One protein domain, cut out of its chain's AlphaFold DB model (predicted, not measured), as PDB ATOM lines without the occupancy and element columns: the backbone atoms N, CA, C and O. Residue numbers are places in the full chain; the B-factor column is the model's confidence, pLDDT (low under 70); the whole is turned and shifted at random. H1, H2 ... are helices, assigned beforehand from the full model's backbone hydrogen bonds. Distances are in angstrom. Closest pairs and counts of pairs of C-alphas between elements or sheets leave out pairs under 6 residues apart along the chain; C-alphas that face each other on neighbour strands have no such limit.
ATOM      1  N   ARG A 256     219.306 254.238 303.462       89.44
ATOM      2  CA  ARG A 256     220.076 255.104 304.372       89.44
ATOM      3  C   ARG A 256     219.887 256.611 304.131       89.44
ATOM      4  O   ARG A 256     220.621 257.407 304.704       89.44
ATOM      5  N   MET A 257     218.904 257.010 303.321       90.62
ATOM      6  CA  MET A 257     218.583 258.416 303.040       90.62
ATOM      7  C   MET A 257     217.150 258.734 303.471       90.62
ATOM      8  O   MET A 257     216.233 257.943 303.232       90.62
ATOM      9  N   ARG A 258     216.911 259.886 304.103       92.44
ATOM     10  CA  ARG A 258     215.539 260.363 304.360       92.44
ATOM     11  C   ARG A 258     214.864 260.765 303.044       92.44
ATOM     12  O   ARG A 258     215.526 261.230 302.124       92.44
ATOM     13  N   LEU A 259     213.544 260.600 302.944       92.00
ATOM     14  CA  LEU A 259     212.813 261.088 301.772       92.00
ATOM     15  C   LEU A 259     212.842 262.623 301.790       92.00
ATOM     16  O   LEU A 259     212.468 263.200 302.815       92.00
ATOM     17  N   PRO A 260     213.278 263.312 300.722       93.25
ATOM     18  CA  PRO A 260     213.176 264.761 300.691       93.25
ATOM     19  C   PRO A 260     211.706 265.203 300.785       93.25
ATOM     20  O   PRO A 260     210.870 264.654 300.063       93.25
ATOM     21  N   PRO A 261     211.380 266.222 301.602       91.69
ATOM     22  CA  PRO A 261     209.996 266.667 301.789       91.69
ATOM     23  C   PRO A 261     209.288 267.097 300.499       91.69
ATOM     24  O   PRO A 261     208.079 266.930 300.377       91.69
ATOM     25  N   CYS A 262     210.031 267.615 299.517       92.75
ATOM     26  CA  CYS A 262     209.479 267.961 298.211       92.75
ATOM     27  C   CYS A 262     209.015 266.725 297.433       92.75
ATOM     28  O   CYS A 262     207.909 266.724 296.908       92.75
ATOM     29  N   ILE A 263     209.814 265.654 297.408       95.12
ATOM     30  CA  ILE A 263     209.438 264.390 296.763       95.12
ATOM     31  C   ILE A 263     208.262 263.757 297.498       95.12
ATOM     32  O   ILE A 263     207.324 263.295 296.858       95.12
ATOM     33  N   GLU A 264     208.280 263.788 298.830       93.00
ATOM     34  CA  GLU A 264     207.165 263.314 299.646       93.00
ATOM     35  C   GLU A 264     205.865 264.061 299.325       93.00
ATOM     36  O   GLU A 264     204.836 263.438 299.078       93.00
ATOM     37  N   ALA A 265     205.904 265.394 299.271       91.69
ATOM     38  CA  ALA A 265     204.736 266.193 298.928       91.69
ATOM     39  C   ALA A 265     204.249 265.903 297.502       91.69
ATOM     40  O   ALA A 265     203.053 265.722 297.296       91.69
ATOM     41  N   ILE A 266     205.152 265.813 296.525       94.12
ATOM     42  CA  ILE A 266     204.764 265.550 295.136       94.12
ATOM     43  C   ILE A 266     204.157 264.151 294.993       94.12
ATOM     44  O   ILE A 266     203.126 264.019 294.346       94.12
ATOM     45  N   ALA A 267     204.739 263.131 295.625       94.06
ATOM     46  CA  ALA A 267     204.291 261.745 295.516       94.06
ATOM     47  C   ALA A 267     203.028 261.429 296.338       94.06
ATOM     48  O   ALA A 267     202.196 260.660 295.864       94.06
ATOM     49  N   PHE A 268     202.879 261.999 297.543       91.06
ATOM     50  CA  PHE A 268     201.836 261.633 298.523       91.06
ATOM     51  C   PHE A 268     200.764 262.720 298.761       91.06
ATOM     52  O   PHE A 268     199.751 262.450 299.400       91.06
ATOM     53  N   ARG A 269     200.953 263.950 298.254       86.56
ATOM     54  CA  ARG A 269     199.914 265.008 298.181       86.56
ATOM     55  C   ARG A 269     199.541 265.327 296.731       86.56
ATOM     56  O   ARG A 269     199.338 266.483 296.376       86.56
ATOM     57  N   PRO A 270     199.367 264.279 295.935       83.19
ATOM     58  CA  PRO A 270     199.789 264.142 294.535       83.19
ATOM     59  C   PRO A 270     199.936 265.472 293.769       83.19
ATOM     60  O   PRO A 270     199.096 265.819 292.945       83.19
ATOM     61  N   LEU A 271     201.036 266.218 293.961       91.38
ATOM     62  CA  LEU A 271     201.259 267.510 293.268       91.38
ATOM     63  C   LEU A 271     201.621 267.352 291.776       91.38
ATOM     64  O   LEU A 271     202.142 268.271 291.147       91.38
ATOM     65  N   PHE A 272     201.367 266.171 291.217       92.88
ATOM     66  CA  PHE A 272     201.400 265.872 289.792       92.88
ATOM     67  C   PHE A 272     199.992 265.832 289.167       92.88
ATOM     68  O   PHE A 272     199.880 265.686 287.951       92.88
ATOM     69  N   TYR A 273     198.925 265.952 289.968       92.62
ATOM     70  CA  TYR A 273     197.543 265.907 289.494       92.62
ATOM     71  C   TYR A 273     196.605 266.757 290.377       92.62
ATOM     72  O   TYR A 273     196.542 266.592 291.594       92.62
ATOM     73  N   ASP A 274     195.857 267.674 289.761       88.25
ATOM     74  CA  ASP A 274     194.837 268.494 290.424       88.25
ATOM     75  C   ASP A 274     193.467 267.815 290.312       88.25
ATOM     76  O   ASP A 274     192.778 267.945 289.299       88.25
ATOM     77  N   THR A 275     193.057 267.132 291.383       82.81
ATOM     78  CA  THR A 275     191.775 266.410 291.459       82.81
ATOM     79  C   THR A 275     190.554 267.318 291.342       82.81
ATOM     80  O   THR A 275     189.491 266.862 290.935       82.81
ATOM     81  N   LYS A 276     190.668 268.611 291.674       83.94
ATOM     82  CA  LYS A 276     189.540 269.552 291.570       83.94
ATOM     83  C   LYS A 276     189.328 270.028 290.141       83.94
ATOM     84  O   LYS A 276     188.211 270.395 289.787       83.94
ATOM     85  N   LYS A 277     190.403 270.089 289.353       83.94
ATOM     86  CA  LYS A 277     190.384 270.588 287.973       83.94
ATOM     87  C   LYS A 277     190.504 269.487 286.920       83.94
ATOM     88  O   LYS A 277     190.427 269.823 285.744       83.94
ATOM     89  N   GLY A 278     190.722 268.232 287.318       84.19
ATOM     90  CA  GLY A 278     190.955 267.122 286.391       84.19
ATOM     91  C   GLY A 278     192.191 267.351 285.523       84.19
ATOM     92  O   GLY A 278     192.137 267.203 284.306       84.19
ATOM     93  N   ARG A 279     193.284 267.867 286.108       89.94
ATOM     94  CA  ARG A 279     194.444 268.343 285.335       89.94
ATOM     95  C   ARG A 279     195.749 267.706 285.786       89.94
ATOM     96  O   ARG A 279     196.149 267.842 286.938       89.94
ATOM     97  N   ILE A 280     196.474 267.136 284.826       93.38
ATOM     98  CA  ILE A 280     197.844 266.647 285.004       93.38
ATOM     99  C   ILE A 280     198.828 267.827 285.067       93.38
ATOM    100  O   ILE A 280     198.754 268.766 284.266       93.38
ATOM    101  N   ILE A 281     199.755 267.770 286.021       94.50
ATOM    102  CA  ILE A 281     200.805 268.766 286.257       94.50
ATOM    103  C   ILE A 281     202.149 268.145 285.869       94.50
ATOM    104  O   ILE A 281     202.777 267.420 286.649       94.50
ATOM    105  N   ASP A 282     202.588 268.424 284.641       95.88
ATOM    106  CA  ASP A 282     203.773 267.804 284.043       95.88
ATOM    107  C   ASP A 282     205.058 268.101 284.832       95.88
ATOM    108  O   ASP A 282     205.945 267.251 284.894       95.88
ATOM    109  N   GLU A 283     205.173 269.266 285.475       95.69
ATOM    110  CA  GLU A 283     206.321 269.621 286.318       95.69
ATOM    111  C   GLU A 283     206.495 268.618 287.469       95.69
ATOM    112  O   GLU A 283     207.608 268.165 287.742       95.69
ATOM    113  N   GLY A 284     205.389 268.216 288.106       95.69
ATOM    114  CA  GLY A 284     205.395 267.209 289.166       95.69
ATOM    115  C   GLY A 284     205.838 265.844 288.639       95.69
ATOM    116  O   GLY A 284     206.690 265.190 289.245       95.69
ATOM    117  N   LEU A 285     205.334 265.445 287.465       96.88
ATOM    118  CA  LEU A 285     205.722 264.187 286.819       96.88
ATOM    119  C   LEU A 285     207.190 264.167 286.394       96.88
ATOM    120  O   LEU A 285     207.846 263.147 286.580       96.88
ATOM    121  N   LYS A 286     207.742 265.274 285.887       96.94
ATOM    122  CA  LYS A 286     209.170 265.386 285.536       96.94
ATOM    123  C   LYS A 286     210.068 265.219 286.760       96.94
ATOM    124  O   LYS A 286     211.087 264.528 286.685       96.94
ATOM    125  N   VAL A 287     209.688 265.819 287.892       96.69
ATOM    126  CA  VAL A 287     210.408 265.647 289.164       96.69
ATOM    127  C   VAL A 287     210.369 264.190 289.616       96.69
ATOM    128  O   VAL A 287     211.421 263.630 289.926       96.69
ATOM    129  N   LEU A 288     209.191 263.555 289.611       97.06
ATOM    130  CA  LEU A 288     209.076 262.143 289.982       97.06
ATOM    131  C   LEU A 288     209.835 261.240 289.008       97.06
ATOM    132  O   LEU A 288     210.566 260.370 289.457       97.06
ATOM    133  N   ALA A 289     209.746 261.456 287.699       96.75
ATOM    134  CA  ALA A 289     210.452 260.654 286.702       96.75
ATOM    135  C   ALA A 289     211.972 260.680 286.914       96.75
ATOM    136  O   ALA A 289     212.616 259.632 286.966       96.75
ATOM    137  N   SER A 290     212.535 261.872 287.131       96.19
ATOM    138  CA  SER A 290     213.944 262.047 287.491       96.19
ATOM    139  C   SER A 290     214.296 261.341 288.805       96.19
ATOM    140  O   SER A 290     215.252 260.561 288.865       96.19
ATOM    141  N   TRP A 291     213.493 261.543 289.851       96.19
ATOM    142  CA  TRP A 291     213.726 260.932 291.156       96.19
ATOM    143  C   TRP A 291     213.668 259.401 291.106       96.19
ATOM    144  O   TRP A 291     214.574 258.719 291.585       96.19
ATOM    145  N   PHE A 292     212.635 258.841 290.483       94.88
ATOM    146  CA  PHE A 292     212.469 257.401 290.346       94.88
ATOM    147  C   PHE A 292     213.627 256.786 289.561       94.88
ATOM    148  O   PHE A 292     214.194 255.790 290.006       94.88
ATOM    149  N   LYS A 293     214.047 257.405 288.451       92.19
ATOM    150  CA  LYS A 293     215.147 256.897 287.619       92.19
ATOM    151  C   LYS A 293     216.461 256.835 288.387       92.19
ATOM    152  O   LYS A 293     217.143 255.809 288.353       92.19
ATOM    153  N   TYR A 294     216.803 257.896 289.115       91.94
ATOM    154  CA  TYR A 294     218.146 258.072 289.675       91.94
ATOM    155  C   TYR A 294     218.280 257.787 291.174       91.94
ATOM    156  O   TYR A 294     219.394 257.530 291.622       91.94
ATOM    157  N   TYR A 295     217.195 257.805 291.951       93.19
ATOM    158  CA  TYR A 295     217.238 257.704 293.418       93.19
ATOM    159  C   TYR A 295     216.385 256.573 293.991       93.19
ATOM    160  O   TYR A 295     216.771 255.992 295.007       93.19
ATOM    161  N   ALA A 296     215.262 256.217 293.361       92.19
ATOM    162  CA  ALA A 296     214.441 255.115 293.861       92.19
ATOM    163  C   ALA A 296     215.167 253.767 293.737       92.19
ATOM    164  O   ALA A 296     215.887 253.512 292.763       92.19
ATOM    165  N   ARG A 297     214.927 252.891 294.719       88.69
ATOM    166  CA  ARG A 297     215.403 251.499 294.727       88.69
ATOM    167  C   ARG A 297     214.610 250.646 293.741       88.69
ATOM    168  O   ARG A 297     215.179 249.825 293.029       88.69
ATOM    169  N   GLY A 298     213.294 250.866 293.686       81.88
ATOM    170  CA  GLY A 298     212.372 249.964 292.993       81.88
ATOM    171  C   GLY A 298     212.275 248.595 293.685       81.88
ATOM    172  O   GLY A 298     212.901 248.349 294.717       81.88
ATOM    173  N   TYR A 299     211.465 247.691 293.138       73.00
ATOM    174  CA  TYR A 299     211.251 246.360 293.722       73.00
ATOM    175  C   TYR A 299     212.495 245.451 293.654       73.00
ATOM    176  O   TYR A 299     213.289 245.514 292.714       73.00
ATOM    177  N   THR A 300     212.669 244.554 294.633       57.31
ATOM    178  CA  THR A 300     213.847 243.666 294.732       57.31
ATOM    179  C   THR A 300     213.633 242.255 294.171       57.31
ATOM    180  O   THR A 300     214.580 241.705 293.606       57.31
ATOM    181  N   THR A 301     212.432 241.670 294.224       47.06
ATOM    182  CA  THR A 301     212.195 240.261 293.845       47.06
ATOM    183  C   THR A 301     211.373 240.059 292.566       47.06
ATOM    184  O   THR A 301     210.333 240.668 292.367       47.06
ATOM    185  N   GLY A 302     211.900 239.162 291.716       36.72
ATOM    186  CA  GLY A 302     211.167 238.130 290.969       36.72
ATOM    187  C   GLY A 302     210.197 238.558 289.868       36.72
ATOM    188  O   GLY A 302     209.009 238.640 290.123       36.72
ATOM    189  N   ARG A 303     210.698 238.707 288.630       37.56
ATOM    190  CA  ARG A 303     209.911 238.696 287.374       37.56
ATOM    191  C   ARG A 303     208.545 239.390 287.470       37.56
ATOM    192  O   ARG A 303     207.507 238.785 287.227       37.56
ATOM    193  N   ILE A 304     208.564 240.690 287.739       39.31
ATOM    194  CA  ILE A 304     207.448 241.529 287.314       39.31
ATOM    195  C   ILE A 304     207.467 241.515 285.778       39.31
ATOM    196  O   ILE A 304     208.529 241.638 285.165       39.31
ATOM    197  N   GLN A 305     206.312 241.219 285.192       36.78
ATOM    198  CA  GLN A 305     206.054 240.935 283.779       36.78
ATOM    199  C   GLN A 305     206.996 241.652 282.782       36.78
ATOM    200  O   GLN A 305     207.052 242.878 282.729       36.78
ATOM    201  N   GLY A 306     207.692 240.861 281.956       37.69
ATOM    202  CA  GLY A 306     208.186 241.252 280.628       37.69
ATOM    203  C   GLY A 306     209.024 242.533 280.528       37.69
ATOM    204  O   GLY A 306     208.547 243.524 279.992       37.69
ATOM    205  N   GLY A 307     210.282 242.514 280.980       51.06
ATOM    206  CA  GLY A 307     211.277 243.531 280.587       51.06
ATOM    207  C   GLY A 307     211.035 244.969 281.075       51.06
ATOM    208  O   GLY A 307     211.803 245.856 280.717       51.06
ATOM    209  N   LYS A 308     210.011 245.225 281.899       62.59
ATOM    210  CA  LYS A 308     209.713 246.561 282.439       62.59
ATOM    211  C   LYS A 308     210.677 246.954 283.567       62.59
ATOM    212  O   LYS A 308     210.996 246.151 284.444       62.59
ATOM    213  N   ASP A 309     211.102 248.218 283.576       76.81
ATOM    214  CA  ASP A 309     211.949 248.790 284.630       76.81
ATOM    215  C   ASP A 309     211.218 248.791 285.989       76.81
ATOM    216  O   ASP A 309     210.107 249.311 286.129       76.81
ATOM    217  N   LYS A 310     211.862 248.229 287.020       81.12
ATOM    218  CA  LYS A 310     211.310 248.079 288.379       81.12
ATOM    219  C   LYS A 310     210.955 249.410 289.046       81.12
ATOM    220  O   LYS A 310     210.129 249.427 289.958       81.12
ATOM    221  N   LYS A 311     211.578 250.514 288.626       87.81
ATOM    222  CA  LYS A 311     211.282 251.866 289.120       87.81
ATOM    223  C   LYS A 311     210.002 252.408 288.478       87.81
ATOM    224  O   LYS A 311     209.182 252.992 289.175       87.81
ATOM    225  N   VAL A 312     209.770 252.141 287.192       88.50
ATOM    226  CA  VAL A 312     208.508 252.499 286.517       88.50
ATOM    227  C   VAL A 312     207.335 251.736 287.129       88.50
ATOM    228  O   VAL A 312     206.294 252.325 287.403       88.50
ATOM    229  N   LEU A 313     207.535 250.454 287.429       85.44
ATOM    230  CA  LEU A 313     206.534 249.621 288.099       85.44
ATOM    231  C   LEU A 313     206.173 250.145 289.495       85.44
ATOM    232  O   LEU A 313     205.012 250.107 289.884       85.44
ATOM    233  N   LEU A 314     207.142 250.692 290.237       90.00
ATOM    234  CA  LEU A 314     206.859 251.343 291.517       90.00
ATOM    235  C   LEU A 314     205.967 252.582 291.358       90.00
ATOM    236  O   LEU A 314     205.127 252.834 292.218       90.00
ATOM    237  N   PHE A 315     206.129 253.352 290.280       93.38
ATOM    238  CA  PHE A 315     205.259 254.497 290.009       93.38
ATOM    239  C   PHE A 315     203.845 254.053 289.602       93.38
ATOM    240  O   PHE A 315     202.865 254.607 290.088       93.38
ATOM    241  N   GLU A 316     203.734 253.016 288.769       91.06
ATOM    242  CA  GLU A 316     202.454 252.396 288.394       91.06
ATOM    243  C   GLU A 316     201.698 251.860 289.622       91.06
ATOM    244  O   GLU A 316     200.496 252.088 289.774       91.06
ATOM    245  N   PHE A 317     202.417 251.231 290.552       89.44
ATOM    246  CA  PHE A 317     201.876 250.784 291.832       89.44
ATOM    247  C   PHE A 317     201.421 251.950 292.720       89.44
ATOM    248  O   PHE A 317     200.326 251.911 293.274       89.44
ATOM    249  N   LEU A 318     202.232 253.010 292.833       92.19
ATOM    250  CA  LEU A 318     201.866 254.233 293.557       92.19
ATOM    251  C   LEU A 318     200.557 254.813 293.009       92.19
ATOM    252  O   LEU A 318     199.660 255.137 293.785       92.19
ATOM    253  N   LEU A 319     200.444 254.926 291.685       92.75
ATOM    254  CA  LEU A 319     199.280 255.506 291.024       92.75
ATOM    255  C   LEU A 319     198.022 254.660 291.249       92.75
ATOM    256  O   LEU A 319     197.023 255.175 291.744       92.75
ATOM    257  N   SER A 320     198.101 253.361 290.965       89.50
ATOM    258  CA  SER A 320     196.955 252.451 291.071       89.50
ATOM    259  C   SER A 320     196.506 252.221 292.516       89.50
ATOM    260  O   SER A 320     195.321 252.328 292.813       89.50
ATOM    261  N   LYS A 321     197.428 251.941 293.446       89.56
ATOM    262  CA  LYS A 321     197.067 251.530 294.814       89.56
ATOM    263  C   LYS A 321     196.802 252.695 295.767       89.56
ATOM    264  O   LYS A 321     196.042 252.528 296.717       89.56
ATOM    265  N   LEU A 322     197.410 253.869 295.559       90.00
ATOM    266  CA  LEU A 322     197.181 255.027 296.443       90.00
ATOM    267  C   LEU A 322     196.107 255.977 295.912       90.00
ATOM    268  O   LEU A 322     195.394 256.594 296.713       90.00
ATOM    269  N   TYR A 323     195.981 256.071 294.587       89.88
ATOM    270  CA  TYR A 323     195.103 257.029 293.916       89.88
ATOM    271  C   TYR A 323     194.036 256.389 293.025       89.88
ATOM    272  O   TYR A 323     193.260 257.131 292.428       89.88
ATOM    273  N   GLY A 324     193.934 255.056 293.002       85.56
ATOM    274  CA  GLY A 324     192.929 254.317 292.232       85.56
ATOM    275  C   GLY A 324     191.484 254.736 292.502       85.56
ATOM    276  O   GLY A 324     190.674 254.772 291.583       85.56
ATOM    277  N   ASP A 325     191.183 255.119 293.745       84.25
ATOM    278  CA  ASP A 325     189.841 255.547 294.162       84.25
ATOM    279  C   ASP A 325     189.556 257.035 293.883       84.25
ATOM    280  O   ASP A 325     188.443 257.508 294.109       84.25
ATOM    281  N   VAL A 326     190.576 257.806 293.491       85.50
ATOM    282  CA  VAL A 326     190.521 259.278 293.417       85.50
ATOM    283  C   VAL A 326     190.741 259.794 291.997       85.50
ATOM    284  O   VAL A 326     190.216 260.849 291.648       85.50
ATOM    285  N   ILE A 327     191.522 259.079 291.189       87.31
ATOM    286  CA  ILE A 327     191.840 259.421 289.803       87.31
ATOM    287  C   ILE A 327     191.192 258.368 288.912       87.31
ATOM    288  O   ILE A 327     191.348 257.176 289.168       87.31
ATOM    289  N   ASP A 328     190.490 258.781 287.860       87.44
ATOM    290  CA  ASP A 328     189.857 257.835 286.941       87.44
ATOM    291  C   ASP A 328     190.897 256.962 286.213       87.44
ATOM    292  O   ASP A 328     192.026 257.383 285.960       87.44
ATOM    293  N   VAL A 329     190.513 255.738 285.843       87.50
ATOM    294  CA  VAL A 329     191.393 254.775 285.158       87.50
ATOM    295  C   VAL A 329     191.971 255.344 283.853       87.50
ATOM    296  O   VAL A 329     193.133 255.088 283.532       87.50
ATOM    297  N   THR A 330     191.197 256.139 283.108       87.94
ATOM    298  CA  THR A 330     191.655 256.764 281.856       87.94
ATOM    299  C   THR A 330     192.739 257.814 282.100       87.94
ATOM    300  O   THR A 330     193.776 257.802 281.435       87.94
ATOM    301  N   GLU A 331     192.564 258.663 283.112       90.75
ATOM    302  CA  GLU A 331     193.559 259.661 283.508       90.75
ATOM    303  C   GLU A 331     194.800 259.015 284.126       90.75
ATOM    304  O   GLU A 331     195.919 259.463 283.876       90.75
ATOM    305  N   GLN A 332     194.645 257.925 284.884       91.69
ATOM    306  CA  GLN A 332     195.783 257.148 285.380       91.69
ATOM    307  C   GLN A 332     196.639 256.614 284.223       91.69
ATOM    308  O   GLN A 332     197.870 256.702 284.270       91.69
ATOM    309  N   ALA A 333     196.012 256.098 283.163       91.62
ATOM    310  CA  ALA A 333     196.730 255.635 281.979       91.62
ATOM    311  C   ALA A 333     197.502 256.779 281.297       91.62
ATOM    312  O   ALA A 333     198.672 256.604 280.939       91.62
ATOM    313  N   GLU A 334     196.895 257.966 281.185       94.81
ATOM    314  CA  GLU A 334     197.548 259.153 280.624       94.81
ATOM    315  C   GLU A 334     198.732 259.628 281.486       94.81
ATOM    316  O   GLU A 334     199.826 259.874 280.967       94.81
ATOM    317  N   ILE A 335     198.554 259.700 282.809       96.06
ATOM    318  CA  ILE A 335     199.616 260.038 283.768       96.06
ATOM    319  C   ILE A 335     200.792 259.071 283.616       96.06
ATOM    320  O   ILE A 335     201.946 259.502 283.537       96.06
ATOM    321  N   LEU A 336     200.515 257.768 283.539       94.62
ATOM    322  CA  LEU A 336     201.542 256.743 283.391       94.62
ATOM    323  C   LEU A 336     202.288 256.867 282.055       94.62
ATOM    324  O   LEU A 336     203.511 256.706 282.021       94.62
ATOM    325  N   GLN A 337     201.589 257.171 280.960       94.00
ATOM    326  CA  GLN A 337     202.208 257.375 279.648       94.00
ATOM    327  C   GLN A 337     203.132 258.600 279.643       94.00
ATOM    328  O   GLN A 337     204.282 258.506 279.206       94.00
ATOM    329  N   ARG A 338     202.668 259.736 280.182       96.94
ATOM    330  CA  ARG A 338     203.481 260.957 280.318       96.94
ATOM    331  C   ARG A 338     204.695 260.724 281.216       96.94
ATOM    332  O   ARG A 338     205.805 261.110 280.854       96.94
ATOM    333  N   PHE A 339     204.509 260.039 282.346       97.00
ATOM    334  CA  PHE A 339     205.600 259.667 283.243       97.00
ATOM    335  C   PHE A 339     206.662 258.822 282.534       97.00
ATOM    336  O   PHE A 339     207.840 259.136 282.657       97.00
ATOM    337  N   LYS A 340     206.273 257.791 281.769       93.56
ATOM    338  CA  LYS A 340     207.217 256.932 281.025       93.56
ATOM    339  C   LYS A 340     208.062 257.734 280.037       93.56
ATOM    340  O   LYS A 340     209.282 257.598 280.046       93.56
ATOM    341  N   LYS A 341     207.439 258.644 279.283       94.44
ATOM    342  CA  LYS A 341     208.161 259.549 278.378       94.44
ATOM    343  C   LYS A 341     209.167 260.423 279.133       94.44
ATOM    344  O   LYS A 341     210.341 260.481 278.775       94.44
ATOM    345  N   PHE A 342     208.736 261.064 280.221       96.75
ATOM    346  CA  PHE A 342     209.647 261.865 281.042       96.75
ATOM    347  C   PHE A 342     210.742 261.019 281.692       96.75
ATOM    348  O   PHE A 342     211.850 261.513 281.861       96.75
ATOM    349  N   TYR A 343     210.463 259.762 282.040       93.81
ATOM    350  CA  TYR A 343     211.419 258.826 282.624       93.81
ATOM    351  C   TYR A 343     212.527 258.472 281.631       93.81
ATOM    352  O   TYR A 343     213.704 258.521 281.988       93.81
ATOM    353  N   GLU A 344     212.196 258.191 280.375       88.94
ATOM    354  CA  GLU A 344     213.179 257.909 279.321       88.94
ATOM    355  C   GLU A 344     214.147 259.085 279.121       88.94
ATOM    356  O   GLU A 344     215.366 258.900 279.173       88.94
ATOM    357  N   GLU A 345     213.618 260.306 279.051       91.75
ATOM    358  CA  GLU A 345     214.381 261.541 278.818       91.75
ATOM    359  C   GLU A 345     214.982 262.156 280.101       91.75
ATOM    360  O   GLU A 345     215.722 263.143 280.039       91.75
ATOM    361  N   ALA A 346     214.676 261.602 281.282       92.69
ATOM    362  CA  ALA A 346     215.009 262.254 282.546       92.69
ATOM    363  C   ALA A 346     216.520 262.420 282.736       92.69
ATOM    364  O   ALA A 346     217.289 261.472 282.539       92.69
ATOM    365  N   LYS A 347     216.900 263.602 283.231       91.94
ATOM    366  CA  LYS A 347     218.227 263.928 283.776       91.94
ATOM    367  C   LYS A 347     218.239 263.761 285.302       91.94
ATOM    368  O   LYS A 347     217.152 263.706 285.891       91.94
ATOM    369  N   PRO A 348     219.416 263.695 285.955       91.12
ATOM    370  CA  PRO A 348     219.504 263.618 287.411       91.12
ATOM    371  C   PRO A 348     218.746 264.747 288.111       91.12
ATOM    372  O   PRO A 348     218.673 265.871 287.606       91.12
ATOM    373  N   PHE A 349     218.171 264.425 289.268       92.31
ATOM    374  CA  PHE A 349     217.320 265.338 290.023       92.31
ATOM    375  C   PHE A 349     218.089 266.588 290.453       92.31
ATOM    376  O   PHE A 349     219.222 266.510 290.927       92.31
ATOM    377  N   ARG A 350     217.444 267.752 290.335       89.31
ATOM    378  CA  ARG A 350     217.986 269.033 290.801       89.31
ATOM    379  C   ARG A 350     216.928 269.815 291.558       89.31
ATOM    380  O   ARG A 350     215.780 269.891 291.126       89.31
ATOM    381  N   CYS A 351     217.339 270.502 292.624       89.19
ATOM    382  CA  CYS A 351     216.435 271.338 293.425       89.19
ATOM    383  C   CYS A 351     215.718 272.421 292.594       89.19
ATOM    384  O   CYS A 351     214.589 272.778 292.914       89.19
ATOM    385  N   GLY A 352     216.325 272.902 291.501       89.00
ATOM    386  CA  GLY A 352     215.686 273.846 290.575       89.00
ATOM    387  C   GLY A 352     214.390 273.318 289.946       89.00
ATOM    388  O   GLY A 352     213.453 274.089 289.776       89.00
ATOM    389  N   MET A 353     214.280 272.005 289.709       92.38
ATOM    390  CA  MET A 353     213.063 271.385 289.161       92.38
ATOM    391  C   MET A 353     211.868 271.539 290.114       92.38
ATOM    392  O   MET A 353     210.731 271.700 289.687       92.38
ATOM    393  N   VAL A 354     212.122 271.538 291.427       92.25
ATOM    394  CA  VAL A 354     211.078 271.695 292.450       92.25
ATOM    395  C   VAL A 354     210.468 273.096 292.395       92.25
ATOM    396  O   VAL A 354     209.270 273.250 292.606       92.25
ATOM    397  N   GLN A 355     211.258 274.119 292.056       90.88
ATOM    398  CA  GLN A 355     210.764 275.494 291.955       90.88
ATOM    399  C   GLN A 355     209.714 275.652 290.847       90.88
ATOM    400  O   GLN A 355     208.808 276.472 290.984       90.88
ATOM    401  N   GLU A 356     209.807 274.868 289.771       91.00
ATOM    402  CA  GLU A 356     208.807 274.844 288.697       91.00
ATOM    403  C   GLU A 356     207.474 274.277 289.201       91.00
ATOM    404  O   GLU A 356     206.423 274.869 288.953       91.00
ATOM    405  N   VAL A 357     207.519 273.217 290.015       92.00
ATOM    406  CA  VAL A 357     206.332 272.659 290.682       92.00
ATOM    407  C   VAL A 357     205.705 273.678 291.632       92.00
ATOM    408  O   VAL A 357     204.490 273.869 291.613       92.00
ATOM    409  N   GLU A 358     206.510 274.373 292.442       91.75
ATOM    410  CA  GLU A 358     205.995 275.404 293.355       91.75
ATOM    411  C   GLU A 358     205.306 276.546 292.594       91.75
ATOM    412  O   GLU A 358     204.299 277.070 293.063       91.75
ATOM    413  N   ARG A 359     205.808 276.924 291.410       89.44
ATOM    414  CA  ARG A 359     205.162 277.929 290.547       89.44
ATOM    415  C   ARG A 359     203.856 277.412 289.947       89.44
ATOM    416  O   ARG A 359     202.873 278.146 289.943       89.44
ATOM    417  N   ALA A 360     203.832 276.169 289.471       87.69
ATOM    418  CA  ALA A 360     202.650 275.567 288.853       87.69
ATOM    419  C   ALA A 360     201.512 275.324 289.859       87.69
ATOM    420  O   ALA A 360     200.336 275.456 289.523       87.69
ATOM    421  N   THR A 361     201.859 274.992 291.104       87.00
ATOM    422  CA  THR A 361     200.901 274.569 292.139       87.00
ATOM    423  C   THR A 361     200.629 275.642 293.193       87.00
ATOM    424  O   THR A 361     199.658 275.536 293.936       87.00
ATOM    425  N   SER A 362     201.473 276.675 293.280       85.56
ATOM    426  CA  SER A 362     201.497 277.653 294.380       85.56
ATOM    427  C   SER A 362     201.732 277.046 295.775       85.56
ATOM    428  O   SER A 362     201.577 277.739 296.781       85.56
TER     429      SER A 362
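What this domain is: This is residues 256 to 362 of the 671 residues of the protein "Replication protein" of Thermococcus sp. IRI33 (UniProt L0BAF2). Helix H2 forms the core, and the other four helices pack round it: H3 and H4 as a helical hairpin, H1 crossing it, and H5 on another side. The long link of residues 295 to 309 loops away from this body. The printed part has 107 residues, with five named helices, H1 to H5 in order, and no named strand; the class is all helix. It is compact, with a radius of gyration of the C-alphas of 13.4 A and spans of 41 by 32 by 24 A.

Where its parts are: H1 is residues 261 to 268, 10.1 A long, beginning at C-alpha 261 (209.996, 266.667, 301.789). Residues 273 to 274 pair antiparallel with residues 279 to 280. H2 is residues 282 to 294, 18.2 A. H3 is residues 310 to 323, 19.3 A. H4, the longest, is residues 329 to 345, 24.8 A. H5 is residues 351 to 361, 15.9 A, ending at C-alpha 361 (200.901, 274.569, 292.139).

How they stand to each other: H2 is the hub, touching four helices. H1 touches it about perpendicular, at 74 degrees, with C-alphas of Ile 266 and Gly 284 closest at 6.2 A. H4 touches H2 at a steep tilt of 57 degrees, the same way; C-alphas of Ala 289 and Tyr 343 are closest, 4.6 A. H5 touches residues 283 to 287 of H2 alone, at a shallow tilt of 29 degrees, opposite ways; C-alphas of Glu 283 and Val 357 are closest, 5.3 A. H2 and H3 form a hairpin at 44 degrees, H2 touching with residues 292 to 293 alone; C-alphas of Phe 292 and Lys 311 are closest, 5.8 A. H3 and H4 form another at 28 degrees; C-alphas of Glu 316 and Leu 336 are closest, 6.7 A. H1 and H4 are apart, as are H3 and H5. Every O i to N i+4 pair is within hydrogen-bond range in H1, H2, H3 and H4; in H5, 4 of 7 are.

The domain as a whole: The C-alphas farthest apart, of Gly 302 and Ser 362, are 40.8 A apart. The printed part has no cut. The links H1 to H2 and H2 to H3 are long. Mean pLDDT of the printed part is 86.9; residues 300 to 308 are under 70.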